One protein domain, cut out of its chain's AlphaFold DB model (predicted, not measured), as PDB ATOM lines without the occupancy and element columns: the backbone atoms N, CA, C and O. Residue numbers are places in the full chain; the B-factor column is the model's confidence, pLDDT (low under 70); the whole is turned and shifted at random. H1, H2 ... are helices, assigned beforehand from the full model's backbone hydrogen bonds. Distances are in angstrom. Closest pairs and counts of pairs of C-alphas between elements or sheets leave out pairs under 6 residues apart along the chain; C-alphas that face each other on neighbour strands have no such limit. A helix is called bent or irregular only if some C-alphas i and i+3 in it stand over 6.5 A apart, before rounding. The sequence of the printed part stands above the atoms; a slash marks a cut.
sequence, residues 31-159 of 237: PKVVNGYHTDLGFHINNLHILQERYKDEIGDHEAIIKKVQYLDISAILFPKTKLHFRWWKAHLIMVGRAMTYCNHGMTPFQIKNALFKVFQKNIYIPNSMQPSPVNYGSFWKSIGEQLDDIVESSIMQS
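Overview. This is residues 31 to 159 of the 237 residues of an uncharacterized protein of Costertonia aggregata (UniProt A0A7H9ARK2). The later half of the longest helix, H6, packs on H4 and H5 in a steeply crossed core, and H1 and H2 form an arm at one end. The printed part, 129 residues with six named helices, H1 to H6, is all helix. It is only just loose, close to compact: radius of gyration of the C-alphas 16.8 A, spans 61 by 29 by 22 A.

Arrangement. H6, residues 137 to 157, touches H4, residues 86 to 103, with residues 151 to 156 alone, at a steep tilt of 40 degrees; the closest C-alphas, 155 and 98, are 4.7 A apart. H5, residues 109 to 123, touches H4, closest C-alphas 116 and 93, 6.6 A. H1, residues 48 to 55, and H3, residues 75 to 78, are close to H4 but not clearly touching. H2, residues 62 to 68, touches no helix. Every O i to N i+4 pair is within hydrogen-bond range in H1, H2, H5 and H6, and 12 of 14 in H4; H3 is too short.

Along the chain. H6 measures 30.8 A, ending at C-alpha 157 (-13.768, -50.964, -42.077); H1 begins at C-alpha 48 (1.215, -34.262, -40.430). H4, 25.3 A, is irregular: C-alphas 87 and 90 are 7.7 A apart.

Size, cuts and confidence. The C-alphas farthest apart, 59 and 135, are 61.6 A apart. The printed part has no cut; the link H5 to H6 is long. Residues 31 to 36, 46 to 81 and 158 to 159 have pLDDT under 70.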
ATOM      1  N   PRO A  31      -9.772 -20.510 -47.939       47.03
ATOM      2  CA  PRO A  31      -9.598 -21.461 -46.851       47.03
ATOM      3  C   PRO A  31      -8.137 -21.496 -46.419       47.03
ATOM      4  O   PRO A  31      -7.242 -21.829 -47.198       47.03
ATOM      5  N   LYS A  32      -7.885 -21.125 -45.164       46.06
ATOM      6  CA  LYS A  32      -6.546 -21.143 -44.585       46.06
ATOM      7  C   LYS A  32      -6.245 -22.575 -44.156       46.06
ATOM      8  O   LYS A  32      -6.764 -23.040 -43.146       46.06
ATOM      9  N   VAL A  33      -5.407 -23.278 -44.918       51.12
ATOM     10  CA  VAL A  33      -4.897 -24.596 -44.517       51.12
ATOM     11  C   VAL A  33      -3.831 -24.388 -43.440       51.12
ATOM     12  O   VAL A  33      -2.677 -24.095 -43.743       51.12
ATOM     13  N   VAL A  34      -4.212 -24.492 -42.168       49.19
ATOM     14  CA  VAL A  34      -3.272 -24.398 -41.037       49.19
ATOM     15  C   VAL A  34      -2.865 -25.810 -40.637       49.19
ATOM     16  O   VAL A  34      -3.715 -26.601 -40.236       49.19
ATOM     17  N   ASN A  35      -1.579 -26.157 -40.768       53.06
ATOM     18  CA  ASN A  35      -1.044 -27.491 -40.445       53.06
ATOM     19  C   ASN A  35      -1.853 -28.650 -41.062       53.06
ATOM     20  O   ASN A  35      -2.147 -29.657 -40.416       53.06
ATOM     21  N   GLY A  36      -2.265 -28.484 -42.320       60.47
ATOM     22  CA  GLY A  36      -3.053 -29.479 -43.041       60.47
ATOM     23  C   GLY A  36      -4.534 -29.537 -42.666       60.47
ATOM     24  O   GLY A  36      -5.243 -30.335 -43.261       60.47
ATOM     25  N   TYR A  37      -5.047 -28.734 -41.728       74.06
ATOM     26  CA  TYR A  37      -6.488 -28.674 -41.444       74.06
ATOM     27  C   TYR A  37      -7.215 -27.779 -42.450       74.06
ATOM     28  O   TYR A  37      -6.857 -26.612 -42.602       74.06
ATOM     29  N   HIS A  38      -8.249 -28.301 -43.112       79.44
ATOM     30  CA  HIS A  38      -9.087 -27.528 -44.026       79.44
ATOM     31  C   HIS A  38     -10.376 -27.104 -43.323       79.44
ATOM     32  O   HIS A  38     -11.262 -27.924 -43.091       79.44
ATOM     33  N   THR A  39     -10.513 -25.807 -43.043       76.06
ATOM     34  CA  THR A  39     -11.640 -25.238 -42.284       76.06
ATOM     35  C   THR A  39     -12.997 -25.540 -42.908       76.06
ATOM     36  O   THR A  39     -13.883 -26.025 -42.213       76.06
ATOM     37  N   ASP A  40     -13.143 -25.342 -44.220       79.19
ATOM     38  CA  ASP A  40     -14.458 -25.471 -44.868       79.19
ATOM     39  C   ASP A  40     -14.937 -26.926 -44.883       79.19
ATOM     40  O   ASP A  40     -16.108 -27.214 -44.632       79.19
ATOM     41  N   LEU A  41     -14.014 -27.856 -45.138       81.06
ATOM     42  CA  LEU A  41     -14.292 -29.286 -45.175       81.06
ATOM     43  C   LEU A  41     -14.361 -29.912 -43.771       81.06
ATOM     44  O   LEU A  41     -15.062 -30.905 -43.589       81.06
ATOM     45  N   GLY A  42     -13.699 -29.313 -42.776       81.88
ATOM     46  CA  GLY A  42     -13.739 -29.734 -41.375       81.88
ATOM     47  C   GLY A  42     -12.852 -30.937 -41.039       81.88
ATOM     48  O   GLY A  42     -13.192 -31.701 -40.138       81.88
ATOM     49  N   PHE A  43     -11.750 -31.150 -41.767       84.25
ATOM     50  CA  PHE A  43     -10.819 -32.255 -41.507       84.25
ATOM     51  C   PHE A  43      -9.387 -31.951 -41.978       84.25
ATOM     52  O   PHE A  43      -9.153 -31.027 -42.762       84.25
ATOM     53  N   HIS A  44      -8.415 -32.742 -41.514       80.19
ATOM     54  CA  HIS A  44      -7.029 -32.665 -41.966       80.19
ATOM     55  C   HIS A  44      -6.816 -33.389 -43.300       80.19
ATOM     56  O   HIS A  44      -7.074 -34.587 -43.423       80.19
ATOM     57  N   ILE A  45      -6.282 -32.675 -44.286       75.06
ATOM     58  CA  ILE A  45      -5.953 -33.174 -45.630       75.06
ATOM     59  C   ILE A  45      -4.606 -33.901 -45.678       75.06
ATOM     60  O   ILE A  45      -4.201 -34.395 -46.725       75.06
ATOM     61  N   ASN A  46      -3.895 -33.959 -44.555       67.62
ATOM     62  CA  ASN A  46      -2.678 -34.735 -44.420       67.62
ATOM     63  C   ASN A  46      -2.547 -35.315 -43.009       67.62
ATOM     64  O   ASN A  46      -3.232 -34.907 -42.067       67.62
ATOM     65  N   ASN A  47      -1.644 -36.279 -42.853       66.38
ATOM     66  CA  ASN A  47      -1.377 -36.917 -41.566       66.38
ATOM     67  C   ASN A  47      -0.297 -36.199 -40.734       66.38
ATOM     68  O   ASN A  47       0.159 -36.765 -39.740       66.38
ATOM     69  N   LEU A  48       0.106 -34.968 -41.088       64.56
ATOM     70  CA  LEU A  48       1.215 -34.262 -40.430       64.56
ATOM     71  C   LEU A  48       0.981 -34.084 -38.930       64.56
ATOM     72  O   LEU A  48       1.881 -34.353 -38.145       64.56
ATOM     73  N   HIS A  49      -0.225 -33.691 -38.523       65.38
ATOM     74  CA  HIS A  49      -0.566 -33.507 -37.111       65.38
ATOM     75  C   HIS A  49      -0.436 -34.810 -36.301       65.38
ATOM     76  O   HIS A  49       0.059 -34.787 -35.178       65.38
ATOM     77  N   ILE A  50      -0.792 -35.962 -36.887       66.69
ATOM     78  CA  ILE A  50      -0.615 -37.284 -36.263       66.69
ATOM     79  C   ILE A  50       0.875 -37.588 -36.101       66.69
ATOM     80  O   ILE A  50       1.290 -38.139 -35.081       66.69
ATOM     81  N   LEU A  51       1.685 -37.253 -37.110       61.06
ATOM     82  CA  LEU A  51       3.133 -37.424 -37.042       61.06
ATOM     83  C   LEU A  51       3.729 -36.513 -35.965       61.06
ATOM     84  O   LEU A  51       4.440 -36.998 -35.093       61.06
ATOM     85  N   GLN A  52       3.379 -35.230 -35.960       59.94
ATOM     86  CA  GLN A  52       3.845 -34.264 -34.967       59.94
ATOM     87  C   GLN A  52       3.469 -34.690 -33.545       59.94
ATOM     88  O   GLN A  52       4.330 -34.710 -32.677       59.94
ATOM     89  N   GLU A  53       2.225 -35.113 -33.302       63.97
ATOM     90  CA  GLU A  53       1.795 -35.580 -31.980       63.97
ATOM     91  C   GLU A  53       2.534 -36.851 -31.544       63.97
ATOM     92  O   GLU A  53       2.946 -36.976 -30.388       63.97
ATOM     93  N   ARG A  54       2.718 -37.802 -32.466       61.81
ATOM     94  CA  ARG A  54       3.363 -39.086 -32.178       61.81
ATOM     95  C   ARG A  54       4.858 -38.949 -31.905       61.81
ATOM     96  O   ARG A  54       5.380 -39.697 -31.082       61.81
ATOM     97  N   TYR A  55       5.519 -38.042 -32.615       55.84
ATOM     98  CA  TYR A  55       6.971 -37.881 -32.630       55.84
ATOM     99  C   TYR A  55       7.447 -36.641 -31.859       55.84
ATOM    100  O   TYR A  55       8.641 -36.366 -31.855       55.84
ATOM    101  N   LYS A  56       6.557 -35.923 -31.157       54.94
ATOM    102  CA  LYS A  56       6.885 -34.702 -30.391       54.94
ATOM    103  C   LYS A  56       8.020 -34.867 -29.374       54.94
ATOM    104  O   LYS A  56       8.708 -33.900 -29.075       54.94
ATOM    105  N   ASP A  57       8.194 -36.082 -28.852       49.53
ATOM    106  CA  ASP A  57       9.210 -36.423 -27.849       49.53
ATOM    107  C   ASP A  57      10.423 -37.157 -28.473       49.53
ATOM    108  O   ASP A  57      11.354 -37.539 -27.760       49.53
ATOM    109  N   GLU A  58      10.421 -37.403 -29.792       49.88
ATOM    110  CA  GLU A  58      11.536 -38.036 -30.502       49.88
ATOM    111  C   GLU A  58      12.541 -36.971 -30.970       49.88
ATOM    112  O   GLU A  58      12.272 -36.170 -31.861       49.88
ATOM    113  N   ILE A  59      13.729 -36.966 -30.361       40.47
ATOM    114  CA  ILE A  59      14.844 -36.092 -30.745       40.47
ATOM    115  C   ILE A  59      15.558 -36.741 -31.944       40.47
ATOM    116  O   ILE A  59      16.289 -37.716 -31.761       40.47
ATOM    117  N   GLY A  60      15.335 -36.253 -33.173       46.97
ATOM    118  CA  GLY A  60      15.990 -36.802 -34.369       46.97
ATOM    119  C   GLY A  60      15.604 -36.172 -35.713       46.97
ATOM    120  O   GLY A  60      14.583 -35.497 -35.847       46.97
ATOM    121  N   ASP A  61      16.465 -36.426 -36.703       40.62
ATOM    122  CA  ASP A  61      16.445 -35.903 -38.073       40.62
ATOM    123  C   ASP A  61      15.071 -36.065 -38.753       40.62
ATOM    124  O   ASP A  61      14.570 -37.184 -38.937       40.62
ATOM    125  N   HIS A  62      14.449 -34.938 -39.110       42.81
ATOM    126  CA  HIS A  62      13.115 -34.885 -39.711       42.81
ATOM    127  C   HIS A  62      13.025 -35.746 -40.985       42.81
ATOM    128  O   HIS A  62      11.982 -36.356 -41.237       42.81
ATOM    129  N   GLU A  63      14.127 -35.915 -41.726       40.34
ATOM    130  CA  GLU A  63      14.176 -36.769 -42.919       40.34
ATOM    131  C   GLU A  63      14.023 -38.273 -42.619       40.34
ATOM    132  O   GLU A  63      13.446 -39.020 -43.418       40.34
ATOM    133  N   ALA A  64      14.489 -38.751 -41.462       38.50
ATOM    134  CA  ALA A  64      14.402 -40.167 -41.088       38.50
ATOM    135  C   ALA A  64      12.985 -40.574 -40.637       38.50
ATOM    136  O   ALA A  64      12.564 -41.715 -40.867       38.50
ATOM    137  N   ILE A  65      12.241 -39.638 -40.035       40.84
ATOM    138  CA  ILE A  65      10.821 -39.796 -39.679       40.84
ATOM    139  C   ILE A  65       9.975 -39.857 -40.960       40.84
ATOM    140  O   ILE A  65       9.149 -40.764 -41.099       40.84
ATOM    141  N   ILE A  66      10.268 -38.989 -41.938       41.78
ATOM    142  CA  ILE A  66       9.636 -38.975 -43.271       41.78
ATOM    143  C   ILE A  66       9.900 -40.287 -44.038       41.78
ATOM    144  O   ILE A  66       8.991 -40.831 -44.662       41.78
ATOM    145  N   LYS A  67      11.110 -40.864 -43.946       40.34
ATOM    146  CA  LYS A  67      11.457 -42.143 -44.609       40.34
ATOM    147  C   LYS A  67      10.795 -43.387 -43.992       40.34
ATOM    148  O   LYS A  67      10.710 -44.412 -44.664       40.34
ATOM    149  N   LYS A  68      10.340 -43.347 -42.730       45.25
ATOM    150  CA  LYS A  68       9.724 -44.508 -42.039       45.25
ATOM    151  C   LYS A  68       8.216 -44.413 -41.861       45.25
ATOM    152  O   LYS A  68       7.566 -45.448 -41.679       45.25
ATOM    153  N   VAL A  69       7.651 -43.211 -41.904       50.69
ATOM    154  CA  VAL A  69       6.207 -43.006 -41.876       50.69
ATOM    155  C   VAL A  69       5.828 -42.196 -43.095       50.69
ATOM    156  O   VAL A  69       6.170 -41.026 -43.198       50.69
ATOM    157  N   GLN A  70       5.133 -42.845 -44.026       54.03
ATOM    158  CA  GLN A  70       4.700 -42.204 -45.257       54.03
ATOM    159  C   GLN A  70       3.827 -40.990 -44.912       54.03
ATOM    160  O   GLN A  70       2.729 -41.137 -44.361       54.03
ATOM    161  N   TYR A  71       4.351 -39.799 -45.201       57.81
ATOM    162  CA  TYR A  71       3.546 -38.590 -45.258       57.81
ATOM    163  C   TYR A  71       2.500 -38.795 -46.350       57.81
ATOM    164  O   TYR A  71       2.830 -39.164 -47.480       57.81
ATOM    165  N   LEU A  72       1.236 -38.631 -45.979       63.25
ATOM    166  CA  LEU A  72       0.115 -38.731 -46.894       63.25
ATOM    167  C   LEU A  72      -0.520 -37.355 -46.981       63.25
ATOM    168  O   LEU A  72      -0.960 -36.825 -45.962       63.25
ATOM    169  N   ASP A  73      -0.586 -36.821 -48.193       65.25
ATOM    170  CA  ASP A  73      -1.306 -35.602 -48.525       65.25
ATOM    171  C   ASP A  73      -2.376 -35.937 -49.554       65.25
ATOM    172  O   ASP A  73      -2.083 -36.435 -50.644       65.25
ATOM    173  N   ILE A  74      -3.628 -35.707 -49.185       68.62
ATOM    174  CA  ILE A  74      -4.778 -36.088 -49.996       68.62
ATOM    175  C   ILE A  74      -5.294 -34.914 -50.832       68.62
ATOM    176  O   ILE A  74      -6.263 -35.082 -51.568       68.62
ATOM    177  N   SER A  75      -4.624 -33.752 -50.796       65.44
ATOM    178  CA  SER A  75      -5.009 -32.532 -51.521       65.44
ATOM    179  C   SER A  75      -5.183 -32.754 -53.023       65.44
ATOM    180  O   SER A  75      -6.167 -32.299 -53.597       65.44
ATOM    181  N   ALA A  76      -4.271 -33.495 -53.662       62.50
ATOM    182  CA  ALA A  76      -4.329 -33.752 -55.106       62.50
ATOM    183  C   ALA A  76      -5.569 -34.561 -55.521       62.50
ATOM    184  O   ALA A  76      -6.062 -34.420 -56.638       62.50
ATOM    185  N   ILE A  77      -6.076 -35.401 -54.615       64.69
ATOM    186  CA  ILE A  77      -7.301 -36.168 -54.830       64.69
ATOM    187  C   ILE A  77      -8.502 -35.296 -54.447       64.69
ATOM    188  O   ILE A  77      -9.471 -35.256 -55.188       64.69
ATOM    189  N   LEU A  78      -8.428 -34.551 -53.341       66.12
ATOM    190  CA  LEU A  78      -9.497 -33.680 -52.847       66.12
ATOM    191  C   LEU A  78      -9.817 -32.479 -53.732       66.12
ATOM    192  O   LEU A  78     -10.922 -31.967 -53.629       66.12
ATOM    193  N   PHE A  79      -8.884 -31.988 -54.539       69.50
ATOM    194  CA  PHE A  79      -9.085 -30.795 -55.360       69.50
ATOM    195  C   PHE A  79      -8.704 -31.102 -56.806       69.50
ATOM    196  O   PHE A  79      -7.643 -30.680 -57.275       69.50
ATOM    197  N   PRO A  80      -9.537 -31.875 -57.526       66.50
ATOM    198  CA  PRO A  80      -9.290 -32.112 -58.936       66.50
ATOM    199  C   PRO A  80      -9.329 -30.772 -59.686       66.50
ATOM    200  O   PRO A  80     -10.162 -29.913 -59.401       66.50
ATOM    201  N   LYS A  81      -8.435 -30.596 -60.669       66.12
ATOM    202  CA  LYS A  81      -8.345 -29.358 -61.476       66.12
ATOM    203  C   LYS A  81      -9.662 -29.007 -62.178       66.12
ATOM    204  O   LYS A  81      -9.924 -27.844 -62.460       66.12
ATOM    205  N   THR A  82     -10.477 -30.017 -62.459       73.88
ATOM    206  CA  THR A  82     -11.809 -29.900 -63.051       73.88
ATOM    207  C   THR A  82     -12.801 -30.699 -62.221       73.88
ATOM    208  O   THR A  82     -12.453 -31.770 -61.715       73.88
ATOM    209  N   LYS A  83     -14.050 -30.227 -62.127       78.31
ATOM    210  CA  LYS A  83     -15.114 -30.994 -61.468       78.31
ATOM    211  C   LYS A  83     -15.260 -32.376 -62.112       78.31
ATOM    212  O   LYS A  83     -15.216 -32.519 -63.334       78.31
ATOM    213  N   LEU A  84     -15.438 -33.395 -61.282       78.44
ATOM    214  CA  LEU A  84     -15.623 -34.775 -61.715       78.44
ATOM    215  C   LEU A  84     -17.066 -34.989 -62.157       78.44
ATOM    216  O   LEU A  84     -18.005 -34.607 -61.464       78.44
ATOM    217  N   HIS A  85     -17.247 -35.642 -63.299       85.06
ATOM    218  CA  HIS A  85     -18.576 -35.989 -63.788       85.06
ATOM    219  C   HIS A  85     -19.304 -36.910 -62.795       85.06
ATOM    220  O   HIS A  85     -18.707 -37.872 -62.305       85.06
ATOM    221  N   PHE A  86     -20.604 -36.674 -62.575       85.94
ATOM    222  CA  PHE A  86     -21.444 -37.420 -61.632       85.94
ATOM    223  C   PHE A  86     -21.234 -38.939 -61.702       85.94
ATOM    224  O   PHE A  86     -20.955 -39.555 -60.690       85.94
ATOM    225  N   ARG A  87     -21.215 -39.563 -62.886       83.75
ATOM    226  CA  ARG A  87     -20.960 -41.018 -63.028       83.75
ATOM    227  C   ARG A  87     -19.769 -41.591 -62.219       83.75
ATOM    228  O   ARG A  87     -19.789 -42.770 -61.887       83.75
ATOM    229  N   TRP A  88     -18.751 -40.785 -61.900       82.88
ATOM    230  CA  TRP A  88     -17.553 -41.200 -61.157       82.88
ATOM    231  C   TRP A  88     -17.537 -40.777 -59.681       82.88
ATOM    232  O   TRP A  88     -16.566 -41.062 -58.976       82.88
ATOM    233  N   TRP A  89     -18.587 -40.108 -59.194       87.31
ATOM    234  CA  TRP A  89     -18.600 -39.499 -57.863       87.31
ATOM    235  C   TRP A  89     -18.372 -40.527 -56.750       87.31
ATOM    236  O   TRP A  89     -17.582 -40.278 -55.843       87.31
ATOM    237  N   LYS A  90     -18.983 -41.715 -56.849       86.62
ATOM    238  CA  LYS A  90     -18.828 -42.783 -55.849       86.62
ATOM    239  C   LYS A  90     -17.390 -43.251 -55.721       86.62
ATOM    240  O   LYS A  90     -16.844 -43.277 -54.625       86.62
ATOM    241  N   ALA A  91     -16.776 -43.612 -56.846       80.94
ATOM    242  CA  ALA A  91     -15.403 -44.105 -56.875       80.94
ATOM    243  C   ALA A  91     -14.448 -43.062 -56.286       80.94
ATOM    244  O   ALA A  91     -13.593 -43.388 -55.463       80.94
ATOM    245  N   HIS A  92     -14.662 -41.793 -56.638       82.69
ATOM    246  CA  HIS A  92     -13.913 -40.683 -56.079       82.69
ATOM    247  C   HIS A  92     -14.083 -40.566 -54.555       82.69
ATOM    248  O   HIS A  92     -13.088 -40.549 -53.829       82.69
ATOM    249  N   LEU A  93     -15.322 -40.550 -54.055       89.56
ATOM    250  CA  LEU A  93     -15.593 -40.423 -52.624       89.56
ATOM    251  C   LEU A  93     -15.154 -41.645 -51.809       89.56
ATOM    252  O   LEU A  93     -14.790 -41.476 -50.653       89.56
ATOM    253  N   ILE A  94     -15.098 -42.846 -52.391       85.00
ATOM    254  CA  ILE A  94     -14.489 -44.023 -51.746       85.00
ATOM    255  C   ILE A  94     -12.988 -43.799 -51.529       85.00
ATOM    256  O   ILE A  94     -12.474 -44.065 -50.440       85.00
ATOM    257  N   MET A  95     -12.271 -43.289 -52.536       79.56
ATOM    258  CA  MET A  95     -10.845 -42.974 -52.380       79.56
ATOM    259  C   MET A  95     -10.630 -41.879 -51.334       79.56
ATOM    260  O   MET A  95      -9.776 -42.031 -50.462       79.56
ATOM    261  N   VAL A  96     -11.425 -40.805 -51.395       85.12
ATOM    262  CA  VAL A  96     -11.360 -39.701 -50.428       85.12
ATOM    263  C   VAL A  96     -11.698 -40.185 -49.021       85.12
ATOM    264  O   VAL A  96     -10.960 -39.881 -48.093       85.12
ATOM    265  N   GLY A  97     -12.761 -40.973 -48.856       87.06
ATOM    266  CA  GLY A  97     -13.205 -41.504 -47.568       87.06
ATOM    267  C   GLY A  97     -12.126 -42.341 -46.894       87.06
ATOM    268  O   GLY A  97     -11.787 -42.088 -45.739       87.06
ATOM    269  N   ARG A  98     -11.490 -43.253 -47.641       80.88
ATOM    270  CA  ARG A  98     -10.318 -43.997 -47.155       80.88
ATOM    271  C   ARG A  98      -9.197 -43.052 -46.747       80.88
ATOM    272  O   ARG A  98      -8.697 -43.122 -45.631       80.88
ATOM    273  N   ALA A  99      -8.786 -42.157 -47.636       77.50
ATOM    274  CA  ALA A  99      -7.632 -41.303 -47.390       77.50
ATOM    275  C   ALA A  99      -7.870 -40.327 -46.213       77.50
ATOM    276  O   ALA A  99      -6.963 -40.055 -45.422       77.50
ATOM    277  N   MET A 100      -9.115 -39.886 -46.028       85.50
ATOM    278  CA  MET A 100      -9.559 -39.076 -44.898       85.50
ATOM    279  C   MET A 100      -9.479 -39.848 -43.581       85.50
ATOM    280  O   MET A 100      -8.983 -39.286 -42.606       85.50
ATOM    281  N   THR A 101      -9.880 -41.125 -43.529       82.31
ATOM    282  CA  THR A 101      -9.750 -41.928 -42.298       82.31
ATOM    283  C   THR A 101      -8.294 -42.239 -41.945       82.31
ATOM    284  O   THR A 101      -7.994 -42.406 -40.765       82.31
ATOM    285  N   TYR A 102      -7.376 -42.252 -42.919       75.56
ATOM    286  CA  TYR A 102      -5.925 -42.310 -42.674       75.56
ATOM    287  C   TYR A 102      -5.366 -41.014 -42.084       75.56
ATOM    288  O   TYR A 102      -4.470 -41.055 -41.241       75.56
ATOM    289  N   CYS A 103      -5.868 -39.867 -42.538       74.81
ATOM    290  CA  CYS A 103      -5.421 -38.574 -42.038       74.81
ATOM    291  C   CYS A 103      -6.102 -38.209 -40.717       74.81
ATOM    292  O   CYS A 103      -5.523 -37.465 -39.949       74.81
ATOM    293  N   ASN A 104      -7.289 -38.745 -40.408       83.88
ATOM    294  CA  ASN A 104      -8.122 -38.282 -39.297       83.88
ATOM    295  C   ASN A 104      -8.651 -39.447 -38.447       83.88
ATOM    296  O   ASN A 104      -9.843 -39.757 -38.447       83.88
ATOM    297  N   HIS A 105      -7.779 -40.082 -37.660       74.50
ATOM    298  CA  HIS A 105      -8.159 -41.238 -36.832       74.50
ATOM    299  C   HIS A 105      -9.274 -40.946 -35.801       74.50
ATOM    300  O   HIS A 105      -9.851 -41.875 -35.231       74.50
ATOM    301  N   GLY A 106      -9.522 -39.672 -35.478       74.69
ATOM    302  CA  GLY A 106     -10.488 -39.225 -34.473       74.69
ATOM    303  C   GLY A 106     -11.915 -39.004 -34.973       74.69
ATOM    304  O   GLY A 106     -12.796 -38.852 -34.133       74.69
ATOM    305  N   MET A 107     -12.152 -38.986 -36.287       81.81
ATOM    306  CA  MET A 107     -13.461 -38.602 -36.817       81.81
ATOM    307  C   MET A 107     -14.536 -39.656 -36.551       81.81
ATOM    308  O   MET A 107     -14.315 -40.858 -36.708       81.81
ATOM    309  N   THR A 108     -15.723 -39.186 -36.177       84.25
ATOM    310  CA  THR A 108     -16.923 -40.019 -36.064       84.25
ATOM    311  C   THR A 108     -17.501 -40.327 -37.451       84.25
ATOM    312  O   THR A 108     -17.266 -39.566 -38.395       84.25
ATOM    313  N   PRO A 109     -18.310 -41.395 -37.604       85.50
ATOM    314  CA  PRO A 109     -18.996 -41.686 -38.868       85.50
ATOM    315  C   PRO A 109     -19.789 -40.488 -39.409       85.50
ATOM    316  O   PRO A 109     -19.724 -40.182 -40.596       85.50
ATOM    317  N   PHE A 110     -20.465 -39.750 -38.524       84.62
ATOM    318  CA  PHE A 110     -21.209 -38.540 -38.877       84.62
ATOM    319  C   PHE A 110     -20.303 -37.429 -39.431       84.62
ATOM    320  O   PHE A 110     -20.611 -36.827 -40.456       84.62
ATOM    321  N   GLN A 111     -19.147 -37.188 -38.803       86.12
ATOM    322  CA  GLN A 111     -18.176 -36.204 -39.293       86.12
ATOM    323  C   GLN A 111     -17.606 -36.597 -40.661       86.12
ATOM    324  O   GLN A 111     -17.465 -35.742 -41.533       86.12
ATOM    325  N   ILE A 112     -17.317 -37.888 -40.866       86.88
ATOM    326  CA  ILE A 112     -16.853 -38.432 -42.151       86.88
ATOM    327  C   ILE A 112     -17.928 -38.212 -43.222       86.88
ATOM    328  O   ILE A 112     -17.616 -37.715 -44.303       86.88
ATOM    329  N   LYS A 113     -19.196 -38.515 -42.917       89.75
ATOM    330  CA  LYS A 113     -20.323 -38.311 -43.836       89.75
ATOM    331  C   LYS A 113     -20.453 -36.850 -44.263       89.75
ATOM    332  O   LYS A 113     -20.494 -36.568 -45.457       89.75
ATOM    333  N   ASN A 114     -20.452 -35.923 -43.306       89.69
ATOM    334  CA  ASN A 114     -20.582 -34.492 -43.589       89.69
ATOM    335  C   ASN A 114     -19.404 -33.962 -44.413       89.69
ATOM    336  O   ASN A 114     -19.597 -33.181 -45.342       89.69
ATOM    337  N   ALA A 115     -18.184 -34.410 -44.113       90.25
ATOM    338  CA  ALA A 115     -17.004 -34.066 -44.895       90.25
ATOM    339  C   ALA A 115     -17.109 -34.575 -46.343       90.25
ATOM    340  O   ALA A 115     -16.876 -33.812 -47.281       90.25
ATOM    341  N   LEU A 116     -17.517 -35.832 -46.545       91.12
ATOM    342  CA  LEU A 116     -17.725 -36.400 -47.879       91.12
ATOM    343  C   LEU A 116     -18.844 -35.694 -48.647       91.12
ATOM    344  O   LEU A 116     -18.713 -35.491 -49.851       91.12
ATOM    345  N   PHE A 117     -19.905 -35.272 -47.961       92.25
ATOM    346  CA  PHE A 117     -20.979 -34.487 -48.563       92.25
ATOM    347  C   PHE A 117     -20.484 -33.120 -49.059       92.25
ATOM    348  O   PHE A 117     -20.750 -32.740 -50.198       92.25
ATOM    349  N   LYS A 118     -19.665 -32.420 -48.268       90.94
ATOM    350  CA  LYS A 118     -19.031 -31.161 -48.696       90.94
ATOM    351  C   LYS A 118     -18.091 -31.362 -49.886       90.94
ATOM    352  O   LYS A 118     -18.092 -30.565 -50.822       90.94
ATOM    353  N   VAL A 119     -17.306 -32.444 -49.882       89.56
ATOM    354  CA  VAL A 119     -16.447 -32.822 -51.019       89.56
ATOM    355  C   VAL A 119     -17.293 -33.103 -52.264       89.56
ATOM    356  O   VAL A 119     -16.943 -32.646 -53.351       89.56
ATOM    357  N   PHE A 120     -18.427 -33.794 -52.114       90.88
ATOM    358  CA  PHE A 120     -19.372 -34.040 -53.200       90.88
ATOM    359  C   PHE A 120     -19.870 -32.724 -53.814       90.88
ATOM    360  O   PHE A 120     -19.708 -32.512 -55.013       90.88
ATOM    361  N   GLN A 121     -20.397 -31.809 -52.997       88.44
ATOM    362  CA  GLN A 121     -20.922 -30.520 -53.466       88.44
ATOM    363  C   GLN A 121     -19.849 -29.661 -54.154       88.44
ATOM    364  O   GLN A 121     -20.117 -29.007 -55.164       88.44
ATOM    365  N   LYS A 122     -18.615 -29.683 -53.638       86.44
ATOM    366  CA  LYS A 122     -17.508 -28.873 -54.164       86.44
ATOM    367  C   LYS A 122     -16.962 -29.414 -55.488       86.44
ATOM    368  O   LYS A 122     -16.715 -28.638 -56.414       86.44
ATOM    369  N   ASN A 123     -16.796 -30.733 -55.598       83.62
ATOM    370  CA  ASN A 123     -15.996 -31.339 -56.665       83.62
ATOM    371  C   ASN A 123     -16.800 -32.047 -57.747       83.62
ATOM    372  O   ASN A 123     -16.239 -32.347 -58.800       83.62
ATOM    373  N   ILE A 124     -18.071 -32.366 -57.508       88.31
ATOM    374  CA  ILE A 124     -18.863 -33.155 -58.449       88.31
ATOM    375  C   ILE A 124     -19.700 -32.231 -59.326       88.31
ATOM    376  O   ILE A 124     -20.410 -31.345 -58.854       88.31
ATOM    377  N   TYR A 125     -19.606 -32.442 -60.634       87.69
ATOM    378  CA  TYR A 125     -20.499 -31.845 -61.612       87.69
ATOM    379  C   TYR A 125     -21.697 -32.768 -61.829       87.69
ATOM    380  O   TYR A 125     -21.537 -33.904 -62.288       87.69
ATOM    381  N   ILE A 126     -22.888 -32.264 -61.512       87.00
ATOM    382  CA  ILE A 126     -24.169 -32.924 -61.765       87.00
ATOM    383  C   ILE A 126     -24.720 -32.366 -63.087       87.00
ATOM    384  O   ILE A 126     -25.040 -31.174 -63.135       87.00
ATOM    385  N   PRO A 127     -24.816 -33.181 -64.158       85.06
ATOM    386  CA  PRO A 127     -25.394 -32.747 -65.428       85.06
ATOM    387  C   PRO A 127     -26.816 -32.217 -65.249       85.06
ATOM    388  O   PRO A 127     -27.559 -32.744 -64.425       85.06
ATOM    389  N   ASN A 128     -27.225 -31.246 -66.068       84.44
ATOM    390  CA  ASN A 128     -28.566 -30.646 -65.993       84.44
ATOM    391  C   ASN A 128     -29.698 -31.683 -66.070       84.44
ATOM    392  O   ASN A 128     -30.701 -31.544 -65.384       84.44
ATOM    393  N   SER A 129     -29.510 -32.759 -66.839       83.31
ATOM    394  CA  SER A 129     -30.466 -33.870 -66.947       83.31
ATOM    395  C   SER A 129     -30.620 -34.707 -65.669       83.31
ATOM    396  O   SER A 129     -31.568 -35.475 -65.554       83.31
ATOM    397  N   MET A 130     -29.684 -34.587 -64.726       79.81
ATOM    398  CA  MET A 130     -29.664 -35.294 -63.442       79.81
ATOM    399  C   MET A 130     -29.836 -34.345 -62.251       79.81
ATOM    400  O   MET A 130     -29.810 -34.802 -61.108       79.81
ATOM    401  N   GLN A 131     -29.976 -33.040 -62.498       80.62
ATOM    402  CA  GLN A 131     -30.261 -32.072 -61.446       80.62
ATOM    403  C   GLN A 131     -31.629 -32.398 -60.831       80.62
ATOM    404  O   GLN A 131     -32.581 -32.680 -61.566       80.62
ATOM    405  N   PRO A 132     -31.754 -32.376 -59.497       78.25
ATOM    406  CA  PRO A 132     -33.047 -32.539 -58.866       78.25
ATOM    407  C   PRO A 132     -33.990 -31.401 -59.275       78.25
ATOM    408  O   PRO A 132     -33.683 -30.223 -59.110       78.25
ATOM    409  N   SER A 133     -35.164 -31.762 -59.776       79.38
ATOM    410  CA  SER A 133     -36.315 -30.868 -59.877       79.38
ATOM    411  C   SER A 133     -36.935 -30.639 -58.487       79.38
ATOM    412  O   SER A 133     -36.745 -31.467 -57.593       79.38
ATOM    413  N   PRO A 134     -37.763 -29.596 -58.294       77.12
ATOM    414  CA  PRO A 134     -38.473 -29.380 -57.030       77.12
ATOM    415  C   PRO A 134     -39.288 -30.600 -56.561       77.12
ATOM    416  O   PRO A 134     -39.418 -30.842 -55.366       77.12
ATOM    417  N   VAL A 135     -39.782 -31.415 -57.500       73.38
ATOM    418  CA  VAL A 135     -40.630 -32.589 -57.229       73.38
ATOM    419  C   VAL A 135     -39.834 -33.781 -56.679       73.38
ATOM    420  O   VAL A 135     -40.361 -34.573 -55.903       73.38
ATOM    421  N   ASN A 136     -38.558 -33.924 -57.053       79.12
ATOM    422  CA  ASN A 136     -37.701 -35.049 -56.649       79.12
ATOM    423  C   ASN A 136     -36.463 -34.616 -55.846       79.12
ATOM    424  O   ASN A 136     -35.551 -35.416 -55.638       79.12
ATOM    425  N   TYR A 137     -36.437 -33.375 -55.361       77.56
ATOM    426  CA  TYR A 137     -35.302 -32.820 -54.628       77.56
ATOM    427  C   TYR A 137     -34.964 -33.628 -53.373       77.56
ATOM    428  O   TYR A 137     -33.832 -34.081 -53.202       77.56
ATOM    429  N   GLY A 138     -35.966 -33.897 -52.532       76.19
ATOM    430  CA  GLY A 138     -35.771 -34.667 -51.303       76.19
ATOM    431  C   GLY A 138     -35.327 -36.110 -51.560       76.19
ATOM    432  O   GLY A 138     -34.427 -36.610 -50.885       76.19
ATOM    433  N   SER A 139     -35.909 -36.786 -52.556       78.50
ATOM    434  CA  SER A 139     -35.562 -38.178 -52.873       78.50
ATOM    435  C   SER A 139     -34.167 -38.308 -53.486       78.50
ATOM    436  O   SER A 139     -33.444 -39.247 -53.148       78.50
ATOM    437  N   PHE A 140     -33.752 -37.346 -54.314       83.50
ATOM    438  CA  PHE A 140     -32.399 -37.278 -54.861       83.50
ATOM    439  C   PHE A 140     -31.353 -37.185 -53.744       83.50
ATOM    440  O   PHE A 140     -30.471 -38.040 -53.644       83.50
ATOM    441  N   TRP A 141     -31.482 -36.197 -52.855       85.00
ATOM    442  CA  TRP A 141     -30.514 -35.990 -51.776       85.00
ATOM    443  C   TRP A 141     -30.544 -37.097 -50.730       85.00
ATOM    444  O   TRP A 141     -29.488 -37.477 -50.224       85.00
ATOM    445  N   LYS A 142     -31.716 -37.684 -50.464       81.00
ATOM    446  CA  LYS A 142     -31.825 -38.889 -49.636       81.00
ATOM    447  C   LYS A 142     -31.012 -40.041 -50.227       81.00
ATOM    448  O   LYS A 142     -30.235 -40.658 -49.505       81.00
ATOM    449  N   SER A 143     -31.126 -40.280 -51.534       84.56
ATOM    450  CA  SER A 143     -30.367 -41.333 -52.213       84.56
ATOM    451  C   SER A 143     -28.855 -41.089 -52.161       84.56
ATOM    452  O   SER A 143     -28.092 -42.022 -51.912       84.56
ATOM    453  N   ILE A 144     -28.404 -39.842 -52.343       87.31
ATOM    454  CA  ILE A 144     -26.991 -39.479 -52.139       87.31
ATOM    455  C   ILE A 144     -26.574 -39.747 -50.688       87.31
ATOM    456  O   ILE A 144     -25.516 -40.326 -50.454       87.31
ATOM    457  N   GLY A 145     -27.411 -39.374 -49.719       85.06
ATOM    458  CA  GLY A 145     -27.167 -39.576 -48.294       85.06
ATOM    459  C   GLY A 145     -27.006 -41.044 -47.894       85.06
ATOM    460  O   GLY A 145     -26.086 -41.348 -47.138       85.06
ATOM    461  N   GLU A 146     -27.850 -41.938 -48.413       86.50
ATOM    462  CA  GLU A 146     -27.762 -43.393 -48.192       86.50
ATOM    463  C   GLU A 146     -26.476 -43.963 -48.803       86.50
ATOM    464  O   GLU A 146     -25.721 -44.678 -48.154       86.50
ATOM    465  N   GLN A 147     -26.152 -43.558 -50.031       89.38
ATOM    466  CA  GLN A 147     -24.930 -44.000 -50.706       89.38
ATOM    467  C   GLN A 147     -23.659 -43.478 -50.016       89.38
ATOM    468  O   GLN A 147     -22.607 -44.112 -50.088       89.38
ATOM    469  N   LEU A 148     -23.728 -42.328 -49.339       89.31
ATOM    470  CA  LEU A 148     -22.644 -41.846 -48.487       89.31
ATOM    471  C   LEU A 148     -22.481 -42.699 -47.223       89.31
ATOM    472  O   LEU A 148     -21.344 -42.878 -46.794       89.31
ATOM    473  N   ASP A 149     -23.560 -43.244 -46.651       86.62
ATOM    474  CA  ASP A 149     -23.465 -44.153 -45.498       86.62
ATOM    475  C   ASP A 149     -22.669 -45.417 -45.856       86.62
ATOM    476  O   ASP A 149     -21.737 -45.774 -45.130       86.62
ATOM    477  N   ASP A 150     -22.921 -46.006 -47.031       88.00
ATOM    478  CA  ASP A 150     -22.157 -47.157 -47.545       88.00
ATOM    479  C   ASP A 150     -20.654 -46.833 -47.692       88.00
ATOM    480  O   ASP A 150     -19.755 -47.632 -47.386       88.00
ATOM    481  N   ILE A 151     -20.343 -45.619 -48.162       90.19
ATOM    482  CA  ILE A 151     -18.961 -45.149 -48.321       90.19
ATOM    483  C   ILE A 151     -18.299 -44.940 -46.956       90.19
ATOM    484  O   ILE A 151     -17.125 -45.283 -46.783       90.19
ATOM    485  N   VAL A 152     -19.023 -44.402 -45.975       88.69
ATOM    486  CA  VAL A 152     -18.524 -44.207 -44.608       88.69
ATOM    487  C   VAL A 152     -18.200 -45.554 -43.968       88.69
ATOM    488  O   VAL A 152     -17.092 -45.731 -43.457       88.69
ATOM    489  N   GLU A 153     -19.117 -46.520 -44.040       86.12
ATOM    490  CA  GLU A 153     -18.921 -47.852 -43.465       86.12
ATOM    491  C   GLU A 153     -17.701 -48.550 -44.081       86.12
ATOM    492  O   GLU A 153     -16.797 -48.994 -43.364       86.12
ATOM    493  N   SER A 154     -17.604 -48.557 -45.414       82.38
ATOM    494  CA  SER A 154     -16.456 -49.143 -46.117       82.38
ATOM    495  C   SER A 154     -15.132 -48.442 -45.787       82.38
ATOM    496  O   SER A 154     -14.117 -49.112 -45.566       82.38
ATOM    497  N   SER A 155     -15.135 -47.111 -45.672       82.12
ATOM    498  CA  SER A 155     -13.954 -46.312 -45.320       82.12
ATOM    499  C   SER A 155     -13.467 -46.571 -43.894       82.12
ATOM    500  O   SER A 155     -12.260 -46.554 -43.646       82.12
ATOM    501  N   ILE A 156     -14.382 -46.827 -42.954       79.25
ATOM    502  CA  ILE A 156     -14.054 -47.155 -41.561       79.25
ATOM    503  C   ILE A 156     -13.546 -48.592 -41.448       79.25
ATOM    504  O   ILE A 156     -12.521 -48.819 -40.805       79.25
ATOM    505  N   MET A 157     -14.205 -49.560 -42.095       73.25
ATOM    506  CA  MET A 157     -13.768 -50.964 -42.077       73.25
ATOM    507  C   MET A 157     -12.345 -51.140 -42.619       73.25
ATOM    508  O   MET A 157     -11.582 -51.970 -42.120       73.25
ATOM    509  N   GLN A 158     -11.994 -50.356 -43.638       65.44
ATOM    510  CA  GLN A 158     -10.696 -50.408 -44.312       65.44
ATOM    511  C   GLN A 158      -9.662 -49.456 -43.697       65.44
ATOM    512  O   GLN A 158      -8.484 -49.522 -44.050       65.44
ATOM    513  N   SER A 159     -10.080 -48.597 -42.763       65.12
ATOM    514  CA  SER A 159      -9.179 -47.716 -42.025       65.12
ATOM    515  C   SER A 159      -8.174 -48.546 -41.214       65.12
ATOM    516  O   SER A 159      -8.528 -49.592 -40.649       65.12
TER     517      SER A 159